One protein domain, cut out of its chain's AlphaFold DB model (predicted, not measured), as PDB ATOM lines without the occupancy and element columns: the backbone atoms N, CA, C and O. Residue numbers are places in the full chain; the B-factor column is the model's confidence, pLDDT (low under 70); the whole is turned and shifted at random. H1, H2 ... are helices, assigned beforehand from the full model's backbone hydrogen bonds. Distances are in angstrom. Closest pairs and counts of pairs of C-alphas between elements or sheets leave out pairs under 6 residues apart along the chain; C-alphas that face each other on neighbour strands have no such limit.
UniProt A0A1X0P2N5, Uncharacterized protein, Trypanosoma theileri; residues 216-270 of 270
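This is residues 216 to 270 of the 270 residues of an uncharacterized protein of Trypanosoma theileri (UniProt A0A1X0P2N5). Three helices are loosely joined: H2 and the long H3 meet at about a right angle, the later part of H2 on the early part of H3, while H1 stands off on its own before H2. The far part of H3, residues 259 to 267, sticks out from this meeting place as a free arm and runs on to the last residues, and residues 216 to 223 of H1 stand free as well. The printed part has 55 residues with three named helices, in the order H1, H2, H3, and no named strand; its class is all helix. It is only just loose, close to compact, with a radius of gyration of the C-alphas of 12.3 A, and the C-alphas span 34 by 26 by 21 A along their three main axes.

H1 is residues 216 to 225, from Arg 216, with its C-alpha at (-71.820, -27.308, 136.447), to Leu 225, and measures 14.4 A from first to last C-alpha. H2 is residues 229 to 240, 16.4 A long, with C-alpha 229 at (-81.271, -8.414, 144.610). H3 is residues 249 to 267, the longest helix with 19 residues and 27.0 A, and its last C-alpha, that of Ser 267, is at (-58.073, -5.321, 136.501).

H1 touches no helix; it is apart from H3, and it is also apart from H2, which follows it after a tight link of 3 residues. H2 and H3 touch, with 5 pairs of C-alphas within 8 A, and the closest are those of Ala 239 and Val 255, 6.9 A apart. H2 touches H3 with residues 235 to 239 alone, and H3 touches H2 with residues 251 to 255 alone. The lines of H2 and H3 stand at 86 degrees, about perpendicular, and their centres are 13.0 A apart. In H1, H2 and H3 every O i to N i+4 pair is within hydrogen-bond range.

The two C-alphas farthest apart in the domain are those of Asp 247 and Met 270, at 35.9 A, and the C-alphas of Arg 216 and Met 270, the first and last printed residues, are 31.4 A apart. The printed part has no cut, and residue 270 is the chain's last residue. The link from H2 to H3 has 8 residues and is short but not tight; there is no long link. The mean pLDDT of the printed part of this predicted model is 75.3, and 16 residues are under 70: residues 242 to 253, residue 257 and residues 268 to 270.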
ATOM      1  N   ARG A 216     -71.512 -27.544 135.033       85.12
ATOM      2  CA  ARG A 216     -71.820 -27.308 136.447       85.12
ATOM      3  C   ARG A 216     -71.631 -25.838 136.840       85.12
ATOM      4  O   ARG A 216     -72.371 -25.326 137.685       85.12
ATOM      5  N   LEU A 217     -70.663 -25.137 136.244       81.94
ATOM      6  CA  LEU A 217     -70.472 -23.693 136.417       81.94
ATOM      7  C   LEU A 217     -71.548 -22.869 135.696       81.94
ATOM      8  O   LEU A 217     -71.963 -21.843 136.246       81.94
ATOM      9  N   ARG A 218     -72.020 -23.311 134.523       87.94
ATOM     10  CA  ARG A 218     -73.119 -22.701 133.754       87.94
ATOM     11  C   ARG A 218     -74.437 -22.770 134.529       87.94
ATOM     12  O   ARG A 218     -74.964 -21.714 134.877       87.94
ATOM     13  N   ARG A 219     -74.860 -23.963 134.970       88.75
ATOM     14  CA  ARG A 219     -76.037 -24.141 135.854       88.75
ATOM     15  C   ARG A 219     -75.963 -23.262 137.109       88.75
ATOM     16  O   ARG A 219     -76.882 -22.504 137.398       88.75
ATOM     17  N   ARG A 220     -74.813 -23.239 137.794       76.06
ATOM     18  CA  ARG A 220     -74.599 -22.354 138.958       76.06
ATOM     19  C   ARG A 220     -74.642 -20.857 138.632       76.06
ATOM     20  O   ARG A 220     -74.935 -20.066 139.523       76.06
ATOM     21  N   ARG A 221     -74.303 -20.420 137.413       81.44
ATOM     22  CA  ARG A 221     -74.465 -19.009 137.000       81.44
ATOM     23  C   ARG A 221     -75.949 -18.671 136.849       81.44
ATOM     24  O   ARG A 221     -76.367 -17.628 137.339       81.44
ATOM     25  N   GLU A 222     -76.734 -19.559 136.252       89.38
ATOM     26  CA  GLU A 222     -78.185 -19.397 136.083       89.38
ATOM     27  C   GLU A 222     -78.934 -19.414 137.425       89.38
ATOM     28  O   GLU A 222     -79.786 -18.558 137.663       89.38
ATOM     29  N   GLU A 223     -78.566 -20.308 138.346       81.81
ATOM     30  CA  GLU A 223     -79.070 -20.319 139.730       81.81
ATOM     31  C   GLU A 223     -78.787 -18.994 140.461       81.81
ATOM     32  O   GLU A 223     -79.663 -18.448 141.134       81.81
ATOM     33  N   LEU A 224     -77.575 -18.438 140.311       77.44
ATOM     34  CA  LEU A 224     -77.199 -17.157 140.919       77.44
ATOM     35  C   LEU A 224     -77.961 -15.970 140.308       77.44
ATOM     36  O   LEU A 224     -78.303 -15.041 141.038       77.44
ATOM     37  N   LEU A 225     -78.269 -16.004 139.007       81.06
ATOM     38  CA  LEU A 225     -79.089 -14.983 138.334       81.06
ATOM     39  C   LEU A 225     -80.554 -14.987 138.809       81.06
ATOM     40  O   LEU A 225     -81.220 -13.956 138.736       81.06
ATOM     41  N   GLN A 226     -81.047 -16.109 139.344       88.19
ATOM     42  CA  GLN A 226     -82.378 -16.204 139.960       88.19
ATOM     43  C   GLN A 226     -82.426 -15.671 141.407       88.19
ATOM     44  O   GLN A 226     -83.512 -15.520 141.980       88.19
ATOM     45  N   ILE A 227     -81.283 -15.354 142.029       85.50
ATOM     46  CA  ILE A 227     -81.257 -14.769 143.375       85.50
ATOM     47  C   ILE A 227     -81.729 -13.315 143.305       85.50
ATOM     48  O   ILE A 227     -81.104 -12.461 142.682       85.50
ATOM     49  N   SER A 228     -82.823 -13.006 144.006       89.81
ATOM     50  CA  SER A 228     -83.350 -11.641 144.036       89.81
ATOM     51  C   SER A 228     -82.343 -10.645 144.645       89.81
ATOM     52  O   SER A 228     -81.664 -10.984 145.622       89.81
ATOM     53  N   PRO A 229     -82.273  -9.389 144.156       80.75
ATOM     54  CA  PRO A 229     -81.271  -8.414 144.610       80.75
ATOM     55  C   PRO A 229     -81.249  -8.183 146.128       80.75
ATOM     56  O   PRO A 229     -80.185  -8.005 146.715       80.75
ATOM     57  N   GLY A 230     -82.410  -8.256 146.792       82.94
ATOM     58  CA  GLY A 230     -82.508  -8.145 148.252       82.94
ATOM     59  C   GLY A 230     -81.854  -9.305 149.012       82.94
ATOM     60  O   GLY A 230     -81.268  -9.083 150.070       82.94
ATOM     61  N   LYS A 231     -81.889 -10.533 148.469       81.69
ATOM     62  CA  LYS A 231     -81.162 -11.682 149.039       81.69
ATOM     63  C   LYS A 231     -79.656 -11.533 148.833       81.69
ATOM     64  O   LYS A 231     -78.895 -11.823 149.749       81.69
ATOM     65  N   LEU A 232     -79.228 -11.037 147.669       84.06
ATOM     66  CA  LEU A 232     -77.813 -10.773 147.394       84.06
ATOM     67  C   LEU A 232     -77.245  -9.723 148.366       84.06
ATOM     68  O   LEU A 232     -76.227  -9.973 149.002       84.06
ATOM     69  N   ALA A 233     -77.958  -8.610 148.571       82.19
ATOM     70  CA  ALA A 233     -77.577  -7.572 149.533       82.19
ATOM     71  C   ALA A 233     -77.510  -8.080 150.989       82.19
ATOM     72  O   ALA A 233     -76.660  -7.628 151.758       82.19
ATOM     73  N   LEU A 234     -78.371  -9.035 151.369       81.75
ATOM     74  CA  LEU A 234     -78.290  -9.707 152.668       81.75
ATOM     75  C   LEU A 234     -76.991 -10.517 152.790       81.75
ATOM     76  O   LEU A 234     -76.283 -10.364 153.780       81.75
ATOM     77  N   TYR A 235     -76.651 -11.337 151.790       79.62
ATOM     78  CA  TYR A 235     -75.407 -12.116 151.799       79.62
ATOM     79  C   TYR A 235     -74.159 -11.227 151.847       79.62
ATOM     80  O   TYR A 235     -73.244 -11.530 152.613       79.62
ATOM     81  N   THR A 236     -74.142 -10.109 151.112       82.38
ATOM     82  CA  THR A 236     -73.052  -9.124 151.186       82.38
ATOM     83  C   THR A 236     -72.914  -8.555 152.598       82.38
ATOM     84  O   THR A 236     -71.828  -8.613 153.164       82.38
ATOM     85  N   ARG A 237     -74.013  -8.108 153.226       78.00
ATOM     86  CA  ARG A 237     -73.975  -7.599 154.609       78.00
ATOM     87  C   ARG A 237     -73.546  -8.648 155.633       78.00
ATOM     88  O   ARG A 237     -72.820  -8.321 156.560       78.00
ATOM     89  N   LEU A 238     -73.978  -9.902 155.488       77.38
ATOM     90  CA  LEU A 238     -73.560 -10.982 156.391       77.38
ATOM     91  C   LEU A 238     -72.043 -11.230 156.298       77.38
ATOM     92  O   LEU A 238     -71.405 -11.448 157.327       77.38
ATOM     93  N   ALA A 239     -71.466 -11.126 155.097       76.00
ATOM     94  CA  ALA A 239     -70.020 -11.188 154.892       76.00
ATOM     95  C   ALA A 239     -69.282  -9.952 155.447       76.00
ATOM     96  O   ALA A 239     -68.253 -10.101 156.102       76.00
ATOM     97  N   GLU A 240     -69.817  -8.742 155.241       78.62
ATOM     98  CA  GLU A 240     -69.279  -7.488 155.803       78.62
ATOM     99  C   GLU A 240     -69.286  -7.482 157.341       78.62
ATOM    100  O   GLU A 240     -68.355  -6.972 157.961       78.62
ATOM    101  N   CYS A 241     -70.297  -8.092 157.966       78.38
ATOM    102  CA  CYS A 241     -70.395  -8.248 159.419       78.38
ATOM    103  C   CYS A 241     -69.397  -9.261 160.013       78.38
ATOM    104  O   CYS A 241     -69.447  -9.504 161.219       78.38
ATOM    105  N   GLY A 242     -68.524  -9.877 159.207       65.88
ATOM    106  CA  GLY A 242     -67.531 -10.836 159.694       65.88
ATOM    107  C   GLY A 242     -68.143 -12.112 160.279       65.88
ATOM    108  O   GLY A 242     -67.518 -12.753 161.120       65.88
ATOM    109  N   ILE A 243     -69.361 -12.483 159.858       63.34
ATOM    110  CA  ILE A 243     -69.936 -13.792 160.186       63.34
ATOM    111  C   ILE A 243     -69.108 -14.821 159.429       63.34
ATOM    112  O   ILE A 243     -69.238 -14.958 158.210       63.34
ATOM    113  N   ASP A 244     -68.208 -15.475 160.161       52.59
ATOM    114  CA  ASP A 244     -67.144 -16.251 159.550       52.59
ATOM    115  C   ASP A 244     -67.731 -17.399 158.724       52.59
ATOM    116  O   ASP A 244     -68.480 -18.259 159.196       52.59
ATOM    117  N   ALA A 245     -67.420 -17.370 157.436       53.12
ATOM    118  CA  ALA A 245     -68.056 -18.208 156.436       53.12
ATOM    119  C   ALA A 245     -67.573 -19.669 156.488       53.12
ATOM    120  O   ALA A 245     -67.988 -20.481 155.659       53.12
ATOM    121  N   ILE A 246     -66.692 -19.996 157.437       50.66
ATOM    122  CA  ILE A 246     -66.157 -21.333 157.704       50.66
ATOM    123  C   ILE A 246     -67.284 -22.313 158.076       50.66
ATOM    124  O   ILE A 246     -67.310 -23.424 157.551       50.66
ATOM    125  N   ASP A 247     -68.276 -21.879 158.860       50.72
ATOM    126  CA  ASP A 247     -69.397 -22.735 159.287       50.72
ATOM    127  C   ASP A 247     -70.505 -22.891 158.225       50.72
ATOM    128  O   ASP A 247     -71.474 -23.629 158.428       50.72
ATOM    129  N   ARG A 248     -70.414 -22.197 157.077       56.53
ATOM    130  CA  ARG A 248     -71.407 -22.286 155.989       56.53
ATOM    131  C   ARG A 248     -70.745 -22.265 154.603       56.53
ATOM    132  O   ARG A 248     -70.531 -21.175 154.066       56.53
ATOM    133  N   PRO A 249     -70.543 -23.428 153.944       59.28
ATOM    134  CA  PRO A 249     -69.784 -23.523 152.687       59.28
ATOM    135  C   PRO A 249     -70.349 -22.663 151.542       59.28
ATOM    136  O   PRO A 249     -69.610 -22.213 150.668       59.28
ATOM    137  N   PHE A 250     -71.655 -22.379 151.555       57.19
ATOM    138  CA  PHE A 250     -72.297 -21.477 150.596       57.19
ATOM    139  C   PHE A 250     -71.839 -20.018 150.737       57.19
ATOM    140  O   PHE A 250     -71.630 -19.346 149.727       57.19
ATOM    141  N   VAL A 251     -71.637 -19.532 151.968       63.31
ATOM    142  CA  VAL A 251     -71.179 -18.157 152.218       63.31
ATOM    143  C   VAL A 251     -69.718 -18.019 151.792       63.31
ATOM    144  O   VAL A 251     -69.369 -17.050 151.123       63.31
ATOM    145  N   THR A 252     -68.875 -19.021 152.063       63.44
ATOM    146  CA  THR A 252     -67.454 -19.003 151.667       63.44
ATOM    147  C   THR A 252     -67.312 -18.977 150.146       63.44
ATOM    148  O   THR A 252     -66.475 -18.248 149.609       63.44
ATOM    149  N   CYS A 253     -68.159 -19.735 149.443       69.69
ATOM    150  CA  CYS A 253     -68.193 -19.756 147.984       69.69
ATOM    151  C   CYS A 253     -68.676 -18.418 147.398       69.69
ATOM    152  O   CYS A 253     -68.087 -17.934 146.431       69.69
ATOM    153  N   ALA A 254     -69.706 -17.803 147.992       72.94
ATOM    154  CA  ALA A 254     -70.208 -16.492 147.579       72.94
ATOM    155  C   ALA A 254     -69.166 -15.380 147.798       72.94
ATOM    156  O   ALA A 254     -68.910 -14.602 146.881       72.94
ATOM    157  N   VAL A 255     -68.511 -15.348 148.965       78.00
ATOM    158  CA  VAL A 255     -67.489 -14.343 149.308       78.00
ATOM    159  C   VAL A 255     -66.256 -14.466 148.416       78.00
ATOM    160  O   VAL A 255     -65.850 -13.468 147.822       78.00
ATOM    161  N   LYS A 256     -65.699 -15.675 148.239       76.56
ATOM    162  CA  LYS A 256     -64.567 -15.879 147.316       76.56
ATOM    163  C   LYS A 256     -64.915 -15.441 145.895       76.56
ATOM    164  O   LYS A 256     -64.120 -14.767 145.253       76.56
ATOM    165  N   ARG A 257     -66.116 -15.774 145.409       69.81
ATOM    166  CA  ARG A 257     -66.544 -15.413 144.053       69.81
ATOM    167  C   ARG A 257     -66.782 -13.910 143.891       69.81
ATOM    168  O   ARG A 257     -66.422 -13.367 142.853       69.81
ATOM    169  N   ALA A 258     -67.322 -13.235 144.907       73.31
ATOM    170  CA  ALA A 258     -67.426 -11.778 144.922       73.31
ATOM    171  C   ALA A 258     -66.036 -11.116 144.875       73.31
ATOM    172  O   ALA A 258     -65.831 -10.196 144.091       73.31
ATOM    173  N   GLN A 259     -65.064 -11.633 145.637       79.38
ATOM    174  CA  GLN A 259     -63.674 -11.163 145.594       79.38
ATOM    175  C   GLN A 259     -63.039 -11.355 144.208       79.38
ATOM    176  O   GLN A 259     -62.421 -10.420 143.705       79.38
ATOM    177  N   THR A 260     -63.227 -12.511 143.558       86.38
ATOM    178  CA  THR A 260     -62.727 -12.748 142.191       86.38
ATOM    179  C   THR A 260     -63.350 -11.785 141.180       86.38
ATOM    180  O   THR A 260     -62.617 -11.143 140.438       86.38
ATOM    181  N   VAL A 261     -64.676 -11.611 141.195       80.12
ATOM    182  CA  VAL A 261     -65.376 -10.697 140.270       80.12
ATOM    183  C   VAL A 261     -64.943  -9.241 140.480       80.12
ATOM    184  O   VAL A 261     -64.762  -8.513 139.509       80.12
ATOM    185  N   VAL A 262     -64.729  -8.810 141.728       81.38
ATOM    186  CA  VAL A 262     -64.209  -7.463 142.027       81.38
ATOM    187  C   VAL A 262     -62.756  -7.305 141.564       81.38
ATOM    188  O   VAL A 262     -62.405  -6.241 141.059       81.38
ATOM    189  N   ALA A 263     -61.919  -8.340 141.686       83.69
ATOM    190  CA  ALA A 263     -60.535  -8.313 141.208       83.69
ATOM    191  C   ALA A 263     -60.444  -8.276 139.671       83.69
ATOM    192  O   ALA A 263     -59.701  -7.459 139.128       83.69
ATOM    193  N   GLU A 264     -61.236  -9.095 138.973       84.88
ATOM    194  CA  GLU A 264     -61.360  -9.071 137.507       84.88
ATOM    195  C   GLU A 264     -61.868  -7.707 137.024       84.88
ATOM    196  O   GLU A 264     -61.251  -7.088 136.158       84.88
ATOM    197  N   TRP A 265     -62.931  -7.181 137.646       87.81
ATOM    198  CA  TRP A 265     -63.455  -5.848 137.346       87.81
ATOM    199  C   TRP A 265     -62.395  -4.760 137.553       87.81
ATOM    200  O   TRP A 265     -62.168  -3.964 136.648       87.81
ATOM    201  N   ALA A 266     -61.691  -4.761 138.688       73.06
ATOM    202  CA  ALA A 266     -60.626  -3.798 138.973       73.06
ATOM    203  C   ALA A 266     -59.449  -3.897 137.982       73.06
ATOM    204  O   ALA A 266     -58.870  -2.873 137.621       73.06
ATOM    205  N   SER A 267     -59.126  -5.104 137.505       80.06
ATOM    206  CA  SER A 267     -58.073  -5.321 136.501       80.06
ATOM    207  C   SER A 267     -58.399  -4.727 135.124       80.06
ATOM    208  O   SER A 267     -57.487  -4.405 134.376       80.06
ATOM    209  N   SER A 268     -59.680  -4.486 134.820       69.38
ATOM    210  CA  SER A 268     -60.125  -3.830 133.582       69.38
ATOM    211  C   SER A 268     -59.946  -2.296 133.574       69.38
ATOM    212  O   SER A 268     -60.282  -1.662 132.571       69.38
ATOM    213  N   PHE A 269     -59.463  -1.688 134.666       67.25
ATOM    214  CA  PHE A 269     -59.239  -0.234 134.793       67.25
ATOM    215  C   PHE A 269     -57.752   0.170 134.869       67.25
ATOM    216  O   PHE A 269     -57.468   1.357 135.040       67.25
ATOM    217  N   MET A 270     -56.828  -0.792 134.766       56.28
ATOM    218  CA  MET A 270     -55.365  -0.609 134.798       56.28
ATOM    219  C   MET A 270     -54.751  -0.869 133.421       56.28
ATOM    220  O   MET A 270     -53.861  -0.077 133.044       56.28
TER     221      MET A 270